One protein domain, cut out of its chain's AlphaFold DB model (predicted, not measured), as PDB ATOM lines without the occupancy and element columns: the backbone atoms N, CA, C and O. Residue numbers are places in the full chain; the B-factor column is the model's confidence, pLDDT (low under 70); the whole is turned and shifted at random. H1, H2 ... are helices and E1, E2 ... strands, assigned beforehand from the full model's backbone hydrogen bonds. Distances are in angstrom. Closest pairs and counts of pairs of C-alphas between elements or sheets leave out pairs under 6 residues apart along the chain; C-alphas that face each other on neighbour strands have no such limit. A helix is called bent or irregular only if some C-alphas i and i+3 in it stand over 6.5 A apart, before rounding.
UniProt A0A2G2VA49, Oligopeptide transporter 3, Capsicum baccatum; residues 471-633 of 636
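AT A GLANCE: This is residues 471 to 633 of the 636 residues of the protein "Oligopeptide transporter 3" of Capsicum baccatum (UniProt A0A2G2VA49). Two four-stranded sheets, E5 E6 E7 E8 and E1 E4 E3 E2, stand face to face as a sandwich with their strands crossed, and the short helix H1 joins them at one end. The long helix H2 only grazes the sheet E5 E6 E7 E8, with its residues 557 to 565, and is near H3, which belongs with the small H4 to a last part rich in loops, residues 580 to 633. The printed part has 163 residues, with four named helices and eight named strands in the order E1 E2 E3 E4 H1 E5 E6 E7 H2 E8 H3 H4; the class is mixed, helices and strands. The sheet E5 E6 E7 E8 is mixed and the sheet E1 E4 E3 E2 antiparallel. The whole is compact, with a radius of gyration of the C-alphas of 16.2 A and spans of 43 by 40 by 32 A.

HOW THE PARTS SIT: One sheet has the order E5, residues 515 to 520, E6, residues 525 to 532, E7, residues 535 to 543, and E8, residues 573 to 579. E5 E6 E7 form a meander, each strand the antiparallel neighbour of the one before; N 519 and O 527 are 2.8 A apart between E5 and E6, and N 530 and O 537 2.8 A between E6 and E7. E7 and E8 are parallel, at 18 degrees, with N 540 and O 575 2.8 A apart. H2, residues 551 to 566, lies between them in the chain, a strand-helix-strand unit with a right-handed crossover. H2 only grazes this sheet, with its residues 557 to 565; its closest C-alphas to E6 are those of Leu 561 and Leu 525, 7.5 A. The other sheet has the order E1, residues 471 to 474, E4, residues 503 to 508, E3, residues 489 to 495, and E2, residues 480 to 486. E2 E3 E4 are a meander too, and E1 E2 E3 E4 form a Greek key, in which the first strand is the antiparallel neighbour of the fourth. N 473 and O 504 are 2.8 A apart between E1 and E4, N 505 and O 492 2.8 A between E4 and E3, and N 484 and O 491 2.8 A between E3 and E2. The facing parts of the two sheets are 9.2 A centre to centre and their strands cross at 38 degrees; the closest C-alphas of E4 and E7 are those of Val 503 and Ser 541, 6.4 A. H1, residues 509 to 514, is on the sheet E1 E4 E3 E2 at a height of 6.9 A, only just over none of its strands, with 2 of its C-alphas falling on E4. H1 also only grazes the other sheet, with its residues 511 to 514. H3, residues 605 to 616, is near H2, with 6 pairs of C-alphas within 10 A, while H4, residues 622 to 625, touches no helix. Every O i to N i+4 pair is within hydrogen-bond range in H2 and H3; H1 has 0 of 2, but 2 of 3 O i to N i+3 pairs, and H4 is too short for an O i to N i+4 pair.

IN THESE COORDINATES: E1 begins at C-alpha 471, (153.827, 211.175, 224.798). E7, the longest strand, measures 26.1 A, E6 22.4 A and E8 20.0 A from first to last C-alpha; E3 measures 18.7 A, E4 16.9 A, E2 16.8 A and E5 13.8 A. H2 measures 22.5 A and begins at C-alpha 551, (178.077, 200.556, 213.886); H3 measures 16.6 A. H1 is irregular, with C-alphas 510 and 513 7.1 A apart. H4 ends at C-alpha 625, (168.348, 221.811, 233.049).

THE WHOLE: The two C-alphas farthest apart, those of Asp 487 and Gly 590, are 44.8 A apart. The printed part has no cut. The one long link, E8 to H3, has 25 residues. The mean pLDDT of the printed part is 83.0; it is under 70 at residues 471 to 480, 497 to 500, 533 and 633.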
ATOM      1  N   GLY A 471     152.981 212.252 224.302       56.41
ATOM      2  CA  GLY A 471     153.827 211.175 224.798       56.41
ATOM      3  C   GLY A 471     154.597 210.552 223.644       56.41
ATOM      4  O   GLY A 471     153.983 210.164 222.654       56.41
ATOM      5  N   SER A 472     155.916 210.444 223.779       61.22
ATOM      6  CA  SER A 472     156.739 209.556 222.955       61.22
ATOM      7  C   SER A 472     156.794 208.191 223.642       61.22
ATOM      8  O   SER A 472     156.970 208.121 224.861       61.22
ATOM      9  N   TRP A 473     156.573 207.117 222.890       66.31
ATOM     10  CA  TRP A 473     156.530 205.758 223.414       66.31
ATOM     11  C   TRP A 473     157.370 204.827 222.551       66.31
ATOM     12  O   TRP A 473     157.124 204.686 221.355       66.31
ATOM     13  N   ASN A 474     158.317 204.140 223.184       58.81
ATOM     14  CA  ASN A 474     159.153 203.138 222.539       58.81
ATOM     15  C   ASN A 474     158.689 201.750 222.988       58.81
ATOM     16  O   ASN A 474     158.772 201.410 224.168       58.81
ATOM     17  N   ILE A 475     158.143 200.955 222.066       60.66
ATOM     18  CA  ILE A 475     157.675 199.593 222.345       60.66
ATOM     19  C   ILE A 475     158.218 198.661 221.269       60.66
ATOM     20  O   ILE A 475     157.780 198.686 220.121       60.66
ATOM     21  N   GLY A 476     159.097 197.746 221.676       56.16
ATOM     22  CA  GLY A 476     159.744 196.795 220.771       56.16
ATOM     23  C   GLY A 476     158.823 195.782 220.079       56.16
ATOM     24  O   GLY A 476     159.313 195.017 219.265       56.16
ATOM     25  N   THR A 477     157.521 195.740 220.388       57.38
ATOM     26  CA  THR A 477     156.574 194.737 219.852       57.38
ATOM     27  C   THR A 477     155.544 195.303 218.872       57.38
ATOM     28  O   THR A 477     154.657 194.567 218.426       57.38
ATOM     29  N   LEU A 478     155.630 196.591 218.525       59.59
ATOM     30  CA  LEU A 478     154.692 197.219 217.595       59.59
ATOM     31  C   LEU A 478     154.902 196.696 216.171       59.59
ATOM     32  O   LEU A 478     156.024 196.622 215.684       59.59
ATOM     33  N   GLN A 479     153.800 196.347 215.500       61.00
ATOM     34  CA  GLN A 479     153.819 195.804 214.144       61.00
ATOM     35  C   GLN A 479     153.040 196.705 213.179       61.00
ATOM     36  O   GLN A 479     151.831 196.921 213.346       61.00
ATOM     37  N   GLY A 480     153.732 197.167 212.139       64.69
ATOM     38  CA  GLY A 480     153.182 197.967 211.050       64.69
ATOM     39  C   GLY A 480     153.010 199.450 211.383       64.69
ATOM     40  O   GLY A 480     153.245 199.905 212.501       64.69
ATOM     41  N   SER A 481     152.548 200.197 210.381       75.38
ATOM     42  CA  SER A 481     152.338 201.646 210.443       75.38
ATOM     43  C   SER A 481     150.848 201.960 210.456       75.38
ATOM     44  O   SER A 481     150.187 201.881 209.421       75.38
ATOM     45  N   LYS A 482     150.285 202.286 211.625       78.12
ATOM     46  CA  LYS A 482     148.849 202.604 211.755       78.12
ATOM     47  C   LYS A 482     148.617 203.792 212.686       78.12
ATOM     48  O   LYS A 482     149.533 204.307 213.325       78.12
ATOM     49  N   ALA A 483     147.377 204.262 212.703       81.25
ATOM     50  CA  ALA A 483     146.856 205.142 213.736       81.25
ATOM     51  C   ALA A 483     145.746 204.393 214.478       81.25
ATOM     52  O   ALA A 483     144.981 203.650 213.854       81.25
ATOM     53  N   ARG A 484     145.679 204.541 215.799       80.38
ATOM     54  CA  ARG A 484     144.687 203.867 216.636       80.38
ATOM     55  C   ARG A 484     144.188 204.815 217.710       80.38
ATOM     56  O   ARG A 484     144.971 205.559 218.288       80.38
ATOM     57  N   GLU A 485     142.895 204.764 217.975       79.62
ATOM     58  CA  GLU A 485     142.300 205.475 219.103       79.62
ATOM     59  C   GLU A 485     142.317 204.562 220.327       79.62
ATOM     60  O   GLU A 485     141.940 203.389 220.243       79.62
ATOM     61  N   VAL A 486     142.823 205.086 221.439       74.56
ATOM     62  CA  VAL A 486     142.962 204.371 222.711       74.56
ATOM     63  C   VAL A 486     142.535 205.323 223.822       74.56
ATOM     64  O   VAL A 486     143.202 206.325 224.049       74.56
ATOM     65  N   ASP A 487     141.416 205.027 224.488       70.38
ATOM     66  CA  ASP A 487     140.940 205.710 225.704       70.38
ATOM     67  C   ASP A 487     140.987 207.256 225.672       70.38
ATOM     68  O   ASP A 487     141.437 207.889 226.624       70.38
ATOM     69  N   GLY A 488     140.516 207.879 224.582       73.19
ATOM     70  CA  GLY A 488     140.507 209.348 224.438       73.19
ATOM     71  C   GLY A 488     141.846 209.949 223.993       73.19
ATOM     72  O   GLY A 488     142.057 211.151 224.096       73.19
ATOM     73  N   TYR A 489     142.759 209.120 223.487       80.81
ATOM     74  CA  TYR A 489     144.005 209.537 222.854       80.81
ATOM     75  C   TYR A 489     144.110 208.966 221.443       80.81
ATOM     76  O   TYR A 489     143.652 207.852 221.160       80.81
ATOM     77  N   LYS A 490     144.772 209.704 220.552       82.75
ATOM     78  CA  LYS A 490     145.131 209.233 219.215       82.75
ATOM     79  C   LYS A 490     146.605 208.851 219.192       82.75
ATOM     80  O   LYS A 490     147.485 209.685 219.389       82.75
ATOM     81  N   LEU A 491     146.861 207.567 218.971       84.56
ATOM     82  CA  LEU A 491     148.195 206.998 218.848       84.56
ATOM     83  C   LEU A 491     148.548 206.857 217.371       84.56
ATOM     84  O   LEU A 491     147.880 206.119 216.642       84.56
ATOM     85  N   TRP A 492     149.635 207.484 216.945       86.94
ATOM     86  CA  TRP A 492     150.320 207.122 215.706       86.94
ATOM     87  C   TRP A 492     151.518 206.272 216.061       86.94
ATOM     88  O   TRP A 492     152.257 206.618 216.974       86.94
ATOM     89  N   TYR A 493     151.718 205.172 215.349       85.12
ATOM     90  CA  TYR A 493     152.877 204.327 215.578       85.12
ATOM     91  C   TYR A 493     153.473 203.810 214.272       85.12
ATOM     92  O   TYR A 493     152.790 203.731 213.240       85.12
ATOM     93  N   SER A 494     154.761 203.493 214.345       83.44
ATOM     94  CA  SER A 494     155.578 202.910 213.288       83.44
ATOM     95  C   SER A 494     156.430 201.810 213.911       83.44
ATOM     96  O   SER A 494     157.207 202.069 214.828       83.44
ATOM     97  N   GLY A 495     156.247 200.571 213.463       78.88
ATOM     98  CA  GLY A 495     156.990 199.423 213.977       78.88
ATOM     99  C   GLY A 495     157.256 198.384 212.895       78.88
ATOM    100  O   GLY A 495     156.476 198.239 211.948       78.88
ATOM    101  N   SER A 496     158.365 197.662 213.036       74.44
ATOM    102  CA  SER A 496     158.811 196.658 212.069       74.44
ATOM    103  C   SER A 496     157.912 195.417 212.070       74.44
ATOM    104  O   SER A 496     157.371 195.003 213.099       74.44
ATOM    105  N   GLU A 497     157.787 194.750 210.919       60.50
ATOM    106  CA  GLU A 497     157.041 193.488 210.811       60.50
ATOM    107  C   GLU A 497     157.625 192.370 211.688       60.50
ATOM    108  O   GLU A 497     156.901 191.468 212.108       60.50
ATOM    109  N   ARG A 498     158.919 192.465 212.022       61.53
ATOM    110  CA  ARG A 498     159.658 191.475 212.815       61.53
ATOM    111  C   ARG A 498     159.444 191.587 214.333       61.53
ATOM    112  O   ARG A 498     160.113 190.868 215.068       61.53
ATOM    113  N   ARG A 499     158.530 192.453 214.815       60.78
ATOM    114  CA  ARG A 499     158.305 192.743 216.256       60.78
ATOM    115  C   ARG A 499     159.611 193.020 217.007       60.78
ATOM    116  O   ARG A 499     159.851 192.492 218.093       60.78
ATOM    117  N   ARG A 500     160.471 193.801 216.366       64.19
ATOM    118  CA  ARG A 500     161.714 194.311 216.922       64.19
ATOM    119  C   ARG A 500     161.669 195.807 216.661       64.19
ATOM    120  O   ARG A 500     161.500 196.194 215.510       64.19
ATOM    121  N   ASN A 501     161.786 196.601 217.721       76.56
ATOM    122  CA  ASN A 501     161.656 198.063 217.705       76.56
ATOM    123  C   ASN A 501     160.221 198.565 217.462       76.56
ATOM    124  O   ASN A 501     159.328 197.822 217.047       76.56
ATOM    125  N   GLY A 502     160.002 199.839 217.764       82.50
ATOM    126  CA  GLY A 502     158.740 200.508 217.504       82.50
ATOM    127  C   GLY A 502     158.660 201.840 218.223       82.50
ATOM    128  O   GLY A 502     158.908 201.914 219.428       82.50
ATOM    129  N   VAL A 503     158.267 202.866 217.479       85.50
ATOM    130  CA  VAL A 503     158.032 204.218 217.982       85.50
ATOM    131  C   VAL A 503     156.560 204.576 217.866       85.50
ATOM    132  O   VAL A 503     155.861 204.165 216.933       85.50
ATOM    133  N   GLY A 504     156.079 205.342 218.834       86.75
ATOM    134  CA  GLY A 504     154.711 205.812 218.890       86.75
ATOM    135  C   GLY A 504     154.631 207.215 219.463       86.75
ATOM    136  O   GLY A 504     155.325 207.543 220.419       86.75
ATOM    137  N   ILE A 505     153.743 208.028 218.900       87.75
ATOM    138  CA  ILE A 505     153.383 209.325 219.455       87.75
ATOM    139  C   ILE A 505     151.905 209.308 219.819       87.75
ATOM    140  O   ILE A 505     151.038 209.077 218.970       87.75
ATOM    141  N   LEU A 506     151.638 209.538 221.101       86.44
ATOM    142  CA  LEU A 506     150.303 209.635 221.668       86.44
ATOM    143  C   LEU A 506     149.936 211.107 221.833       86.44
ATOM    144  O   LEU A 506     150.654 211.845 222.510       86.44
ATOM    145  N   VAL A 507     148.820 211.518 221.240       85.00
ATOM    146  CA  VAL A 507     148.295 212.884 221.339       85.00
ATOM    147  C   VAL A 507     146.899 212.838 221.944       85.00
ATOM    148  O   VAL A 507     146.102 211.954 221.623       85.00
ATOM    149  N   ASP A 508     146.623 213.785 222.831       82.06
ATOM    150  CA  ASP A 508     145.308 213.979 223.443       82.06
ATOM    151  C   ASP A 508     144.210 214.225 222.389       82.06
ATOM    152  O   ASP A 508     144.476 214.792 221.324       82.06
ATOM    153  N   GLU A 509     142.980 213.780 222.660       77.12
ATOM    154  CA  GLU A 509     141.854 213.922 221.731       77.12
ATOM    155  C   GLU A 509     141.596 215.383 221.341       77.12
ATOM    156  O   GLU A 509     141.298 215.640 220.174       77.12
ATOM    157  N   GLU A 510     141.796 216.338 222.253       75.50
ATOM    158  CA  GLU A 510     141.610 217.771 221.975       75.50
ATOM    159  C   GLU A 510     142.590 218.297 220.914       75.50
ATOM    160  O   GLU A 510     142.260 219.164 220.107       75.50
ATOM    161  N   LEU A 511     143.799 217.737 220.873       74.81
ATOM    162  CA  LEU A 511     144.886 218.181 220.000       74.81
ATOM    163  C   LEU A 511     144.940 217.408 218.678       74.81
ATOM    164  O   LEU A 511     145.717 217.749 217.786       74.81
ATOM    165  N   ARG A 512     144.102 216.377 218.508       76.19
ATOM    166  CA  ARG A 512     144.097 215.543 217.296       76.19
ATOM    167  C   ARG A 512     143.805 216.341 216.023       76.19
ATOM    168  O   ARG A 512     144.295 215.963 214.964       76.19
ATOM    169  N   GLY A 513     142.990 217.398 216.130       76.62
ATOM    170  CA  GLY A 513     142.613 218.272 215.012       76.62
ATOM    171  C   GLY A 513     143.723 219.238 214.595       76.62
ATOM    172  O   GLY A 513     143.672 219.790 213.505       76.62
ATOM    173  N   GLN A 514     144.746 219.406 215.437       83.06
ATOM    174  CA  GLN A 514     145.882 220.300 215.199       83.06
ATOM    175  C   GLN A 514     147.084 219.590 214.560       83.06
ATOM    176  O   GLN A 514     148.098 220.227 214.269       83.06
ATOM    177  N   VAL A 515     147.000 218.271 214.352       85.25
ATOM    178  CA  VAL A 515     148.036 217.494 213.662       85.25
ATOM    179  C   VAL A 515     147.917 217.736 212.162       85.25
ATOM    180  O   VAL A 515     146.981 217.258 211.526       85.25
ATOM    181  N   VAL A 516     148.888 218.453 211.603       86.31
ATOM    182  CA  VAL A 516     148.943 218.796 210.175       86.31
ATOM    183  C   VAL A 516     149.589 217.678 209.367       86.31
ATOM    184  O   VAL A 516     149.129 217.343 208.281       86.31
ATOM    185  N   GLU A 517     150.652 217.075 209.901       87.38
ATOM    186  CA  GLU A 517     151.443 216.090 209.168       87.38
ATOM    187  C   GLU A 517     151.980 214.996 210.093       87.38
ATOM    188  O   GLU A 517     152.354 215.252 211.238       87.38
ATOM    189  N   VAL A 518     152.041 213.764 209.580       88.75
ATOM    190  CA  VAL A 518     152.644 212.615 210.265       88.75
ATOM    191  C   VAL A 518     153.625 211.930 209.322       88.75
ATOM    192  O   VAL A 518     153.211 211.231 208.395       88.75
ATOM    193  N   LYS A 519     154.923 212.078 209.595       89.50
ATOM    194  CA  LYS A 519     156.010 211.428 208.855       89.50
ATOM    195  C   LYS A 519     156.489 210.194 209.617       89.50
ATOM    196  O   LYS A 519     156.927 210.285 210.762       89.50
ATOM    197  N   ARG A 520     156.398 209.023 208.984       87.94
ATOM    198  CA  ARG A 520     156.932 207.757 209.510       87.94
ATOM    199  C   ARG A 520     158.151 207.396 208.683       87.94
ATOM    200  O   ARG A 520     157.992 207.064 207.516       87.94
ATOM    201  N   ILE A 521     159.331 207.520 209.272       86.31
ATOM    202  CA  ILE A 521     160.592 207.400 208.534       86.31
ATOM    203  C   ILE A 521     161.065 205.955 208.594       86.31
ATOM    204  O   ILE A 521     161.286 205.327 207.565       86.31
ATOM    205  N   ASN A 522     161.133 205.395 209.802       86.06
ATOM    206  CA  ASN A 522     161.460 203.992 210.023       86.06
ATOM    207  C   ASN A 522     160.767 203.466 211.303       86.06
ATOM    208  O   ASN A 522     159.831 204.076 211.827       86.06
ATOM    209  N   ASP A 523     161.174 202.292 211.778       84.81
ATOM    210  CA  ASP A 523     160.695 201.644 213.009       84.81
ATOM    211  C   ASP A 523     161.300 202.240 214.299       84.81
ATOM    212  O   ASP A 523     160.922 201.837 215.402       84.81
ATOM    213  N   ARG A 524     162.219 203.204 214.166       86.56
ATOM    214  CA  ARG A 524     162.962 203.881 215.244       86.56
ATOM    215  C   ARG A 524     162.755 205.400 215.286       86.56
ATOM    216  O   ARG A 524     163.188 206.040 216.239       86.56
ATOM    217  N   LEU A 525     162.121 205.983 214.271       89.19
ATOM    218  CA  LEU A 525     161.999 207.421 214.085       89.19
ATOM    219  C   LEU A 525     160.661 207.769 213.431       89.19
ATOM    220  O   LEU A 525     160.309 207.283 212.348       89.19
ATOM    221  N   MET A 526     159.917 208.651 214.087       90.12
ATOM    222  CA  MET A 526     158.690 209.228 213.546       90.12
ATOM    223  C   MET A 526     158.527 210.670 214.005       90.12
ATOM    224  O   MET A 526     158.900 211.013 215.122       90.12
ATOM    225  N   THR A 527     157.900 211.494 213.174       91.75
ATOM    226  CA  THR A 527     157.689 212.913 213.463       91.75
ATOM    227  C   THR A 527     156.239 213.284 213.211       91.75
ATOM    228  O   THR A 527     155.643 212.869 212.215       91.75
ATOM    229  N   ILE A 528     155.667 214.085 214.105       92.06
ATOM    230  CA  ILE A 528     154.379 214.743 213.891       92.06
ATOM    231  C   ILE A 528     154.556 216.257 213.888       92.06
ATOM    232  O   ILE A 528     155.322 216.802 214.682       92.06
ATOM    233  N   LYS A 529     153.821 216.931 213.008       91.75
ATOM    234  CA  LYS A 529     153.738 218.387 212.945       91.75
ATOM    235  C   LYS A 529     152.407 218.838 213.535       91.75
ATOM    236  O   LYS A 529     151.347 218.414 213.075       91.75
ATOM    237  N   LEU A 530     152.479 219.686 214.552       90.25
ATOM    238  CA  LEU A 530     151.349 220.254 215.278       90.25
ATOM    239  C   LEU A 530     151.323 221.768 215.068       90.25
ATOM    240  O   LEU A 530     152.356 222.418 215.208       90.25
ATOM    241  N   VAL A 531     150.154 222.338 214.785       86.06
ATOM    242  CA  VAL A 531     149.966 223.796 214.746       86.06
ATOM    243  C   VAL A 531     149.116 224.202 215.938       86.06
ATOM    244  O   VAL A 531     147.928 223.892 215.999       86.06
ATOM    245  N   ILE A 532     149.738 224.871 216.906       80.94
ATOM    246  CA  ILE A 532     149.109 225.222 218.180       80.94
ATOM    247  C   ILE A 532     149.373 226.703 218.448       80.94
ATOM    248  O   ILE A 532     150.507 227.154 218.342       80.94
ATOM    249  N   TRP A 533     148.336 227.471 218.791       69.75
ATOM    250  CA  TRP A 533     148.459 228.890 219.175       69.75
ATOM    251  C   TRP A 533     149.239 229.768 218.171       69.75
ATOM    252  O   TRP A 533     149.925 230.705 218.570       69.75
ATOM    253  N   GLY A 534     149.155 229.462 216.872       73.69
ATOM    254  CA  GLY A 534     149.812 230.237 215.812       73.69
ATOM    255  C   GLY A 534     151.300 229.938 215.592       73.69
ATOM    256  O   GLY A 534     151.916 230.604 214.766       73.69
ATOM    257  N   PHE A 535     151.880 228.941 216.272       80.62
ATOM    258  CA  PHE A 535     153.219 228.428 215.967       80.62
ATOM    259  C   PHE A 535     153.180 226.948 215.563       80.62
ATOM    260  O   PHE A 535     152.322 226.179 216.004       80.62
ATOM    261  N   THR A 536     154.137 226.543 214.728       87.50
ATOM    262  CA  THR A 536     154.300 225.153 214.286       87.50
ATOM    263  C   THR A 536     155.336 224.446 215.155       87.50
ATOM    264  O   THR A 536     156.478 224.897 215.280       87.50
ATOM    265  N   LEU A 537     154.935 223.327 215.752       90.38
ATOM    266  CA  LEU A 537     155.758 222.471 216.591       90.38
ATOM    267  C   LEU A 537     155.929 221.095 215.940       90.38
ATOM    268  O   LEU A 537     154.957 220.382 215.702       90.38
ATOM    269  N   ASN A 538     157.173 220.693 215.723       92.25
ATOM    270  CA  ASN A 538     157.545 219.366 215.258       92.25
ATOM    271  C   ASN A 538     157.948 218.514 216.457       92.25
ATOM    272  O   ASN A 538     158.943 218.805 217.120       92.25
ATOM    273  N   VAL A 539     157.185 217.459 216.736       91.50
ATOM    274  CA  VAL A 539     157.525 216.484 217.774       91.50
ATOM    275  C   VAL A 539     158.078 215.236 217.108       91.50
ATOM    276  O   VAL A 539     157.369 214.550 216.374       91.50
ATOM    277  N   CYS A 540     159.346 214.952 217.373       92.31
ATOM    278  CA  CYS A 540     160.060 213.786 216.880       92.31
ATOM    279  C   CYS A 540     160.177 212.742 217.998       92.31
ATOM    280  O   CYS A 540     160.637 213.050 219.097       92.31
ATOM    281  N   SER A 541     159.749 211.515 217.714       91.62
ATOM    282  CA  SER A 541     159.927 210.346 218.569       91.62
ATOM    283  C   SER A 541     161.090 209.517 218.058       91.62
ATOM    284  O   SER A 541     161.019 209.005 216.939       91.62
ATOM    285  N   ALA A 542     162.118 209.357 218.886       90.25
ATOM    286  CA  ALA A 542     163.346 208.660 218.527       90.25
ATOM    287  C   ALA A 542     163.623 207.449 219.438       90.25
ATOM    288  O   ALA A 542     163.419 207.494 220.653       90.25
ATOM    289  N   TYR A 543     164.111 206.362 218.847       88.88
ATOM    290  CA  TYR A 543     164.562 205.169 219.556       88.88
ATOM    291  C   TYR A 543     165.912 204.696 219.014       88.88
ATOM    292  O   TYR A 543     165.981 203.915 218.055       88.88
ATOM    293  N   ALA A 544     166.991 205.187 219.620       87.00
ATOM    294  CA  ALA A 544     168.344 204.900 219.168       87.00
ATOM    295  C   ALA A 544     168.695 203.410 219.341       87.00
ATOM    296  O   ALA A 544     168.135 202.724 220.202       87.00
ATOM    297  N   PRO A 545     169.614 202.865 218.530       86.50
ATOM    298  CA  PRO A 545     170.159 201.527 218.748       86.50
ATOM    299  C   PRO A 545     170.837 201.396 220.121       86.50
ATOM    300  O   PRO A 545     171.312 202.374 220.688       86.50
ATOM    301  N   GLN A 546     170.881 200.179 220.665       82.19
ATOM    302  CA  GLN A 546     171.546 199.905 221.945       82.19
ATOM    303  C   GLN A 546     173.072 200.023 221.805       82.19
ATOM    304  O   GLN A 546     173.601 199.801 220.714       82.19
ATOM    305  N   VAL A 547     173.777 200.270 222.915       78.62
ATOM    306  CA  VAL A 547     175.248 200.427 222.975       78.62
ATOM    307  C   VAL A 547     175.996 199.290 222.255       78.62
ATOM    308  O   VAL A 547     176.936 199.547 221.512       78.62
ATOM    309  N   GLY A 548     175.533 198.040 222.376       76.31
ATOM    310  CA  GLY A 548     176.140 196.869 221.719       76.31
ATOM    311  C   GLY A 548     175.696 196.589 220.273       76.31
ATOM    312  O   GLY A 548     175.980 195.506 219.767       76.31
ATOM    313  N   SER A 549     174.953 197.492 219.626       79.00
ATOM    314  CA  SER A 549     174.475 197.299 218.242       79.00
ATOM    315  C   SER A 549     175.575 197.599 217.219       79.00
ATOM    316  O   SER A 549     176.495 198.366 217.502       79.00
ATOM    317  N   GLU A 550     175.461 197.028 216.017       81.31
ATOM    318  CA  GLU A 550     176.417 197.244 214.924       81.31
ATOM    319  C   GLU A 550     176.551 198.732 214.557       81.31
ATOM    320  O   GLU A 550     175.566 199.480 214.539       81.31
ATOM    321  N   GLY A 551     177.774 199.160 214.224       80.38
ATOM    322  CA  GLY A 551     178.077 200.556 213.886       80.38
ATOM    323  C   GLY A 551     177.274 201.088 212.694       80.38
ATOM    324  O   GLY A 551     176.860 202.246 212.711       80.38
ATOM    325  N   GLU A 552     176.962 200.238 211.711       83.44
ATOM    326  CA  GLU A 552     176.112 200.622 210.576       83.44
ATOM    327  C   GLU A 552     174.689 201.010 211.002       83.44
ATOM    328  O   GLU A 552     174.125 201.965 210.468       83.44
ATOM    329  N   GLU A 553     174.089 200.302 211.968       83.00
ATOM    330  CA  GLU A 553     172.734 200.614 212.443       83.00
ATOM    331  C   GLU A 553     172.717 201.959 213.183       83.00
ATOM    332  O   GLU A 553     171.783 202.749 213.016       83.00
ATOM    333  N   LYS A 554     173.774 202.247 213.957       85.69
ATOM    334  CA  LYS A 554     173.966 203.545 214.621       85.69
ATOM    335  C   LYS A 554     174.126 204.669 213.597       85.69
ATOM    336  O   LYS A 554     173.451 205.687 213.720       85.69
ATOM    337  N   MET A 555     174.957 204.471 212.571       86.62
ATOM    338  CA  MET A 555     175.189 205.460 211.514       86.62
ATOM    339  C   MET A 555     173.892 205.805 210.772       86.62
ATOM    340  O   MET A 555     173.513 206.972 210.722       86.62
ATOM    341  N   ARG A 556     173.140 204.792 210.318       88.00
ATOM    342  CA  ARG A 556     171.848 204.995 209.632       88.00
ATOM    343  C   ARG A 556     170.824 205.730 210.496       88.00
ATOM    344  O   ARG A 556     170.013 206.493 209.977       88.00
ATOM    345  N   PHE A 557     170.820 205.489 211.809       90.56
ATOM    346  CA  PHE A 557     169.930 206.195 212.731       90.56
ATOM    347  C   PHE A 557     170.277 207.686 212.830       90.56
ATOM    348  O   PHE A 557     169.377 208.520 212.736       90.56
ATOM    349  N   TRP A 558     171.560 208.022 212.997       90.38
ATOM    350  CA  TRP A 558     172.002 209.413 213.109       90.38
ATOM    351  C   TRP A 558     171.843 210.187 211.799       90.38
ATOM    352  O   TRP A 558     171.381 211.324 211.843       90.38
ATOM    353  N   GLU A 559     172.112 209.565 210.647       90.81
ATOM    354  CA  GLU A 559     171.847 210.156 209.325       90.81
ATOM    355  C   GLU A 559     170.356 210.477 209.139       90.81
ATOM    356  O   GLU A 559     169.996 211.593 208.764       90.81
ATOM    357  N   ALA A 560     169.473 209.530 209.477       90.88
ATOM    358  CA  ALA A 560     168.030 209.741 209.385       90.88
ATOM    359  C   ALA A 560     167.540 210.834 210.350       90.88
ATOM    360  O   ALA A 560     166.665 211.627 210.001       90.88
ATOM    361  N   LEU A 561     168.085 210.893 211.569       92.38
ATOM    362  CA  LEU A 561     167.740 211.942 212.528       92.38
ATOM    363  C   LEU A 561     168.217 213.317 212.046       92.38
ATOM    364  O   LEU A 561     167.481 214.297 212.159       92.38
ATOM    365  N   GLU A 562     169.418 213.387 211.481       92.25
ATOM    366  CA  GLU A 562     169.978 214.606 210.915       92.25
ATOM    367  C   GLU A 562     169.131 215.136 209.749       92.25
ATOM    368  O   GLU A 562     168.824 216.330 209.701       92.25
ATOM    369  N   GLU A 563     168.680 214.254 208.852       91.06
ATOM    370  CA  GLU A 563     167.773 214.604 207.756       91.06
ATOM    371  C   GLU A 563     166.459 215.211 208.278       91.06
ATOM    372  O   GLU A 563     165.984 216.222 207.753       91.06
ATOM    373  N   VAL A 564     165.900 214.662 209.365       91.00
ATOM    374  CA  VAL A 564     164.692 215.214 210.000       91.00
ATOM    375  C   VAL A 564     164.924 216.608 210.543       91.00
ATOM    376  O   VAL A 564     164.098 217.486 210.299       91.00
ATOM    377  N   VAL A 565     166.009 216.816 211.292       91.81
ATOM    378  CA  VAL A 565     166.284 218.119 211.913       91.81
ATOM    379  C   VAL A 565     166.582 219.170 210.845       91.81
ATOM    380  O   VAL A 565     166.049 220.274 210.928       91.81
ATOM    381  N   ARG A 566     167.338 218.819 209.795       90.56
ATOM    382  CA  ARG A 566     167.581 219.700 208.637       90.56
ATOM    383  C   ARG A 566     166.309 220.024 207.854       90.56
ATOM    384  O   ARG A 566     166.197 221.116 207.305       90.56
ATOM    385  N   GLY A 567     165.356 219.096 207.801       87.50
ATOM    386  CA  GLY A 567     164.077 219.281 207.120       87.50
ATOM    387  C   GLY A 567     163.097 220.218 207.837       87.50
ATOM    388  O   GLY A 567     162.051 220.537 207.265       87.50
ATOM    389  N   VAL A 568     163.391 220.649 209.070       88.81
ATOM    390  CA  VAL A 568     162.547 221.587 209.821       88.81
ATOM    391  C   VAL A 568     162.983 223.033 209.540       88.81
ATOM    392  O   VAL A 568     164.130 223.386 209.813       88.81
ATOM    393  N   PRO A 569     162.087 223.902 209.026       87.75
ATOM    394  CA  PRO A 569     162.385 225.320 208.842       87.75
ATOM    395  C   PRO A 569     162.749 226.002 210.165       87.75
ATOM    396  O   PRO A 569     162.151 225.719 211.200       87.75
ATOM    397  N   SER A 570     163.653 226.981 210.126       81.06
ATOM    398  CA  SER A 570     164.100 227.724 211.318       81.06
ATOM    399  C   SER A 570     162.997 228.534 212.019       81.06
ATOM    400  O   SER A 570     163.152 228.910 213.182       81.06
ATOM    401  N   SER A 571     161.877 228.800 211.336       85.00
ATOM    402  CA  SER A 571     160.680 229.429 211.908       85.00
ATOM    403  C   SER A 571     159.842 228.476 212.767       85.00
ATOM    404  O   SER A 571     159.052 228.931 213.595       85.00
ATOM    405  N   GLU A 572     160.007 227.163 212.596       89.50
ATOM    406  CA  GLU A 572     159.286 226.136 213.342       89.50
ATOM    407  C   GLU A 572     160.097 225.689 214.569       89.50
ATOM    408  O   GLU A 572     161.325 225.764 214.608       89.50
ATOM    409  N   LYS A 573     159.412 225.213 215.612       88.50
ATOM    410  CA  LYS A 573     160.073 224.641 216.795       88.50
ATOM    411  C   LYS A 573     160.166 223.129 216.653       88.50
ATOM    412  O   LYS A 573     159.223 222.502 216.177       88.50
ATOM    413  N   ILE A 574     161.268 222.537 217.103       91.94
ATOM    414  CA  ILE A 574     161.463 221.084 217.137       91.94
ATOM    415  C   ILE A 574     161.676 220.606 218.571       91.94
ATOM    416  O   ILE A 574     162.422 221.208 219.341       91.94
ATOM    417  N   VAL A 575     160.998 219.519 218.930       92.31
ATOM    418  CA  VAL A 575     161.177 218.800 220.190       92.31
ATOM    419  C   VAL A 575     161.434 217.343 219.853       92.31
ATOM    420  O   VAL A 575     160.591 216.684 219.247       92.31
ATOM    421  N   ILE A 576     162.596 216.841 220.256       91.50
ATOM    422  CA  ILE A 576     162.978 215.443 220.069       91.50
ATOM    423  C   ILE A 576     162.852 214.750 221.422       91.50
ATOM    424  O   ILE A 576     163.456 215.175 222.405       91.50
ATOM    425  N   ALA A 577     162.025 213.714 221.484       89.75
ATOM    426  CA  ALA A 577     161.734 212.973 222.699       89.75
ATOM    427  C   ALA A 577     161.840 211.477 222.427       89.75
ATOM    428  O   ALA A 577     161.311 210.968 221.442       89.75
ATOM    429  N   GLY A 578     162.498 210.744 223.309       87.19
ATOM    430  CA  GLY A 578     162.748 209.343 223.047       87.19
ATOM    431  C   GLY A 578     163.822 208.766 223.937       87.19
ATOM    432  O   GLY A 578     164.250 209.399 224.900       87.19
ATOM    433  N   ASP A 579     164.248 207.566 223.579       85.81
ATOM    434  CA  ASP A 579     165.305 206.847 224.270       85.81
ATOM    435  C   ASP A 579     166.504 206.754 223.330       85.81
ATOM    436  O   ASP A 579     166.429 206.164 222.249       85.81
ATOM    437  N   PHE A 580     167.581 207.420 223.735       87.56
ATOM    438  CA  PHE A 580     168.821 207.506 222.979       87.56
ATOM    439  C   PHE A 580     169.853 206.457 223.404       87.56
ATOM    440  O   PHE A 580     170.928 206.426 222.814       87.56
ATOM    441  N   ASN A 581     169.552 205.610 224.401       86.50
ATOM    442  CA  ASN A 581     170.491 204.622 224.944       86.50
ATOM    443  C   ASN A 581     171.875 205.219 225.306       86.50
ATOM    444  O   ASN A 581     172.898 204.538 225.233       86.50
ATOM    445  N   GLY A 582     171.912 206.506 225.677       85.81
ATOM    446  CA  GLY A 582     173.127 207.273 225.949       85.81
ATOM    447  C   GLY A 582     173.091 207.960 227.315       85.81
ATOM    448  O   GLY A 582     172.081 208.547 227.704       85.81
ATOM    449  N   HIS A 583     174.216 207.914 228.025       86.44
ATOM    450  CA  HIS A 583     174.444 208.551 229.318       86.44
ATOM    451  C   HIS A 583     175.261 209.833 229.132       86.44
ATOM    452  O   HIS A 583     176.445 209.789 228.813       86.44
ATOM    453  N   ILE A 584     174.639 210.992 229.360       87.75
ATOM    454  CA  ILE A 584     175.284 212.314 229.204       87.75
ATOM    455  C   ILE A 584     176.258 212.666 230.348       87.75
ATOM    456  O   ILE A 584     177.097 213.558 230.188       87.75
ATOM    457  N   GLY A 585     176.179 211.938 231.467       85.81
ATOM    458  CA  GLY A 585     176.998 212.119 232.667       85.81
ATOM    459  C   GLY A 585     176.540 213.263 233.580       85.81
ATOM    460  O   GLY A 585     175.728 214.097 233.196       85.81
ATOM    461  N   ALA A 586     177.053 213.297 234.813       84.19
ATOM    462  CA  ALA A 586     176.694 214.308 235.813       84.19
ATOM    463  C   ALA A 586     177.280 215.700 235.527       84.19
ATOM    464  O   ALA A 586     176.625 216.715 235.768       84.19
ATOM    465  N   LEU A 587     178.504 215.756 234.997       82.25
ATOM    466  CA  LEU A 587     179.223 217.005 234.753       82.25
ATOM    467  C   LEU A 587     179.098 217.461 233.287       82.25
ATOM    468  O   LEU A 587     179.149 216.627 232.380       82.25
ATOM    469  N   PRO A 588     179.027 218.782 233.014       80.31
ATOM    470  CA  PRO A 588     178.968 219.309 231.649       80.31
ATOM    471  C   PRO A 588     180.188 218.958 230.791       80.31
ATOM    472  O   PRO A 588     180.044 218.807 229.582       80.31
ATOM    473  N   GLY A 589     181.382 218.813 231.383       78.88
ATOM    474  CA  GLY A 589     182.582 218.294 230.708       78.88
ATOM    475  C   GLY A 589     182.837 218.890 229.317       78.88
ATOM    476  O   GLY A 589     182.931 218.136 228.354       78.88
ATOM    477  N   GLY A 590     182.837 220.225 229.197       82.25
ATOM    478  CA  GLY A 590     183.048 220.947 227.930       82.25
ATOM    479  C   GLY A 590     181.787 221.287 227.115       82.25
ATOM    480  O   GLY A 590     181.897 222.013 226.131       82.25
ATOM    481  N   PHE A 591     180.599 220.837 227.534       86.50
ATOM    482  CA  PHE A 591     179.305 221.036 226.852       86.50
ATOM    483  C   PHE A 591     178.331 221.935 227.643       86.50
ATOM    484  O   PHE A 591     177.133 221.669 227.705       86.50
ATOM    485  N   GLY A 592     178.834 222.984 228.307       82.50
ATOM    486  CA  GLY A 592     178.022 223.855 229.180       82.50
ATOM    487  C   GLY A 592     176.936 224.679 228.472       82.50
ATOM    488  O   GLY A 592     176.042 225.203 229.123       82.50
ATOM    489  N   ASP A 593     176.999 224.773 227.149       86.75
ATOM    490  CA  ASP A 593     176.011 225.389 226.259       86.75
ATOM    491  C   ASP A 593     174.774 224.506 226.016       86.75
ATOM    492  O   ASP A 593     173.680 225.031 225.822       86.75
ATOM    493  N   VAL A 594     174.926 223.177 226.058       88.31
ATOM    494  CA  VAL A 594     173.841 222.215 225.769       88.31
ATOM    495  C   VAL A 594     173.427 221.370 226.978       88.31
ATOM    496  O   VAL A 594     172.312 220.841 227.013       88.31
ATOM    497  N   HIS A 595     174.307 221.241 227.974       88.81
ATOM    498  CA  HIS A 595     174.104 220.450 229.183       88.81
ATOM    499  C   HIS A 595     173.788 221.352 230.384       88.81
ATOM    500  O   HIS A 595     174.645 222.098 230.851       88.81
ATOM    501  N   GLY A 596     172.588 221.221 230.957       83.62
ATOM    502  CA  GLY A 596     172.095 222.101 232.026       83.62
ATOM    503  C   GLY A 596     172.694 221.891 233.426       83.62
ATOM    504  O   GLY A 596     172.279 222.548 234.374       83.62
ATOM    505  N   GLY A 597     173.662 220.981 233.566       83.00
ATOM    506  CA  GLY A 597     174.445 220.774 234.793       83.00
ATOM    507  C   GLY A 597     173.864 219.767 235.789       83.00
ATOM    508  O   GLY A 597     174.553 219.408 236.736       83.00
ATOM    509  N   PHE A 598     172.648 219.265 235.559       82.81
ATOM    510  CA  PHE A 598     171.981 218.288 236.428       82.81
ATOM    511  C   PHE A 598     171.828 216.924 235.738       82.81
ATOM    512  O   PHE A 598     170.724 216.520 235.372       82.81
ATOM    513  N   GLY A 599     172.943 216.226 235.517       81.25
ATOM    514  CA  GLY A 599     172.952 214.857 234.986       81.25
ATOM    515  C   GLY A 599     173.214 213.797 236.063       81.25
ATOM    516  O   GLY A 599     173.409 214.125 237.230       81.25
ATOM    517  N   PHE A 600     173.260 212.525 235.667       81.44
ATOM    518  CA  PHE A 600     173.550 211.398 236.561       81.44
ATOM    519  C   PHE A 600     174.595 210.458 235.942       81.44
ATOM    520  O   PHE A 600     174.577 210.225 234.731       81.44
ATOM    521  N   GLY A 601     175.472 209.898 236.781       84.94
ATOM    522  CA  GLY A 601     176.467 208.892 236.391       84.94
ATOM    523  C   GLY A 601     177.648 209.429 235.575       84.94
ATOM    524  O   GLY A 601     177.859 210.639 235.459       84.94
ATOM    525  N   GLU A 602     178.430 208.505 235.019       85.19
ATOM    526  CA  GLU A 602     179.515 208.808 234.081       85.19
ATOM    527  C   GLU A 602     178.997 208.875 232.640       85.19
ATOM    528  O   GLU A 602     177.992 208.254 232.286       85.19
ATOM    529  N   ARG A 603     179.670 209.673 231.807       88.62
ATOM    530  CA  ARG A 603     179.307 209.846 230.399       88.62
ATOM    531  C   ARG A 603     179.811 208.660 229.572       88.62
ATOM    532  O   ARG A 603     180.978 208.306 229.696       88.62
ATOM    533  N   ASN A 604     178.967 208.097 228.704       88.56
ATOM    534  CA  ASN A 604     179.377 207.083 227.723       88.56
ATOM    535  C   ASN A 604     179.605 207.689 226.321       88.56
ATOM    536  O   ASN A 604     179.343 208.875 226.085       88.56
ATOM    537  N   GLU A 605     180.100 206.881 225.381       86.81
ATOM    538  CA  GLU A 605     180.341 207.311 223.995       86.81
ATOM    539  C   GLU A 605     179.049 207.809 223.328       86.81
ATOM    540  O   GLU A 605     179.028 208.911 222.784       86.81
ATOM    541  N   GLU A 606     177.935 207.082 223.472       87.88
ATOM    542  CA  GLU A 606     176.633 207.464 222.908       87.88
ATOM    543  C   GLU A 606     176.112 208.799 223.456       87.88
ATOM    544  O   GLU A 606     175.551 209.613 222.722       87.88
ATOM    545  N   GLY A 607     176.305 209.047 224.752       87.88
ATOM    546  CA  GLY A 607     175.961 210.310 225.392       87.88
ATOM    547  C   GLY A 607     176.840 211.462 224.913       87.88
ATOM    548  O   GLY A 607     176.361 212.589 224.825       87.88
ATOM    549  N   THR A 608     178.094 211.185 224.546       90.00
ATOM    550  CA  THR A 608     178.990 212.174 223.928       90.00
ATOM    551  C   THR A 608     178.509 212.532 222.523       90.00
ATOM    552  O   THR A 608     178.309 213.713 222.243       90.00
ATOM    553  N   THR A 609     178.192 211.536 221.688       90.25
ATOM    554  CA  THR A 609     177.620 211.749 220.346       90.25
ATOM    555  C   THR A 609     176.309 212.540 220.400       90.25
ATOM    556  O   THR A 609     176.090 213.439 219.590       90.25
ATOM    557  N   LEU A 610     175.447 212.266 221.387       91.06
ATOM    558  CA  LEU A 610     174.203 213.016 221.584       91.06
ATOM    559  C   LEU A 610     174.454 214.497 221.915       91.06
ATOM    560  O   LEU A 610     173.733 215.363 221.417       91.06
ATOM    561  N   LEU A 611     175.452 214.803 222.751       91.19
ATOM    562  CA  LEU A 611     175.800 216.185 223.102       91.19
ATOM    563  C   LEU A 611     176.448 216.932 221.929       91.19
ATOM    564  O   LEU A 611     176.153 218.108 221.725       91.19
ATOM    565  N   GLU A 612     177.279 216.258 221.133       91.75
ATOM    566  CA  GLU A 612     177.849 216.815 219.900       91.75
ATOM    567  C   GLU A 612     176.763 217.131 218.870       91.75
ATOM    568  O   GLU A 612     176.736 218.239 218.334       91.75
ATOM    569  N   PHE A 613     175.813 216.211 218.672       91.50
ATOM    570  CA  PHE A 613     174.640 216.431 217.827       91.50
ATOM    571  C   PHE A 613     173.786 217.604 218.325       91.50
ATOM    572  O   PHE A 613     173.345 218.452 217.549       91.50
ATOM    573  N   ALA A 614     173.551 217.692 219.638       91.12
ATOM    574  CA  ALA A 614     172.803 218.807 220.203       91.12
ATOM    575  C   ALA A 614     173.517 220.141 219.934       91.12
ATOM    576  O   ALA A 614     172.885 221.102 219.498       91.12
ATOM    577  N   ARG A 615     174.843 220.180 220.102       91.31
ATOM    578  CA  ARG A 615     175.659 221.371 219.839       91.31
ATOM    579  C   ARG A 615     175.651 221.766 218.360       91.31
ATOM    580  O   ARG A 615     175.516 222.952 218.072       91.31
ATOM    581  N   SER A 616     175.740 220.815 217.426       90.50
ATOM    582  CA  SER A 616     175.764 221.119 215.986       90.50
ATOM    583  C   SER A 616     174.460 221.742 215.478       90.50
ATOM    584  O   SER A 616     174.492 222.558 214.560       90.50
ATOM    585  N   PHE A 617     173.324 221.393 216.088       88.44
ATOM    586  CA  PHE A 617     171.999 221.913 215.727       88.44
ATOM    587  C   PHE A 617     171.478 223.009 216.668       88.44
ATOM    588  O   PHE A 617     170.334 223.443 216.521       88.44
ATOM    589  N   GLY A 618     172.286 223.466 217.632       88.50
ATOM    590  CA  GLY A 618     171.873 224.471 218.618       88.50
ATOM    591  C   GLY A 618     170.713 224.010 219.512       88.50
ATOM    592  O   GLY A 618     169.891 224.821 219.941       88.50
ATOM    593  N   LEU A 619     170.609 222.704 219.758       90.81
ATOM    594  CA  LEU A 619     169.613 222.086 220.629       90.81
ATOM    595  C   LEU A 619     170.137 221.999 222.066       90.81
ATOM    596  O   LEU A 619     171.333 221.881 222.308       90.81
ATOM    597  N   VAL A 620     169.220 222.000 223.032       90.88
ATOM    598  CA  VAL A 620     169.550 221.926 224.461       90.88
ATOM    599  C   VAL A 620     168.894 220.700 225.082       90.88
ATOM    600  O   VAL A 620     167.719 220.412 224.836       90.88
ATOM    601  N   VAL A 621     169.632 219.989 225.937       89.75
ATOM    602  CA  VAL A 621     169.107 218.836 226.672       89.75
ATOM    603  C   VAL A 621     168.274 219.331 227.853       89.75
ATOM    604  O   VAL A 621     168.758 219.536 228.962       89.75
ATOM    605  N   VAL A 622     166.971 219.498 227.628       87.94
ATOM    606  CA  VAL A 622     166.035 220.044 228.633       87.94
ATOM    607  C   VAL A 622     165.992 219.196 229.911       87.94
ATOM    608  O   VAL A 622     165.768 219.718 231.003       87.94
ATOM    609  N   ASN A 623     166.228 217.882 229.803       84.38
ATOM    610  CA  ASN A 623     166.189 216.976 230.949       84.38
ATOM    611  C   ASN A 623     167.251 217.305 232.014       84.38
ATOM    612  O   ASN A 623     166.963 217.110 233.193       84.38
ATOM    613  N   SER A 624     168.416 217.829 231.607       84.62
ATOM    614  CA  SER A 624     169.536 218.172 232.496       84.62
ATOM    615  C   SER A 624     169.513 219.619 232.995       84.62
ATOM    616  O   SER A 624     170.396 220.009 233.751       84.62
ATOM    617  N   GLY A 625     168.515 220.420 232.602       81.50
ATOM    618  CA  GLY A 625     168.348 221.811 233.049       81.50
ATOM    619  C   GLY A 625     167.628 221.980 234.386       81.50
ATOM    620  O   GLY A 625     167.529 223.099 234.883       81.50
ATOM    621  N   PHE A 626     167.111 220.898 234.973       83.25
ATOM    622  CA  PHE A 626     166.325 220.958 236.205       83.25
ATOM    623  C   PHE A 626     166.824 219.943 237.237       83.25
ATOM    624  O   PHE A 626     167.050 218.787 236.872       83.25
ATOM    625  N   PRO A 627     166.906 220.318 238.527       79.62
ATOM    626  CA  PRO A 627     167.235 219.380 239.592       79.62
ATOM    627  C   PRO A 627     166.112 218.347 239.754       79.62
ATOM    628  O   PRO A 627     164.930 218.690 239.868       79.62
ATOM    629  N   LYS A 628     166.479 217.063 239.763       81.44
ATOM    630  CA  LYS A 628     165.567 215.921 239.921       81.44
ATOM    631  C   LYS A 628     166.133 214.950 240.949       81.44
ATOM    632  O   LYS A 628     167.312 215.007 241.270       81.44
ATOM    633  N   LYS A 629     165.277 214.071 241.472       78.62
ATOM    634  CA  LYS A 629     165.734 212.925 242.265       78.62
ATOM    635  C   LYS A 629     166.495 211.959 241.361       78.62
ATOM    636  O   LYS A 629     166.070 211.767 240.222       78.62
ATOM    637  N   ASP A 630     167.523 211.319 241.900       75.88
ATOM    638  CA  ASP A 630     168.377 210.377 241.167       75.88
ATOM    639  C   ASP A 630     167.565 209.256 240.495       75.88
ATOM    640  O   ASP A 630     167.759 208.981 239.313       75.88
ATOM    641  N   ASP A 631     166.540 208.729 241.174       74.00
ATOM    642  CA  ASP A 631     165.620 207.708 240.636       74.00
ATOM    643  C   ASP A 631     164.866 208.136 239.361       74.00
ATOM    644  O   ASP A 631     164.313 207.303 238.651       74.00
ATOM    645  N   HIS A 632     164.774 209.440 239.080       73.38
ATOM    646  CA  HIS A 632     164.109 209.983 237.891       73.38
ATOM    647  C   HIS A 632     165.094 210.358 236.772       73.38
ATOM    648  O   HIS A 632     164.660 210.794 235.703       73.38
ATOM    649  N   LEU A 633     166.401 210.255 237.026       68.00
ATOM    650  CA  LEU A 633     167.467 210.518 236.056       68.00
ATOM    651  C   LEU A 633     167.967 209.232 235.383       68.00
ATOM    652  O   LEU A 633     168.706 209.310 234.404       68.00
TER     653      LEU A 633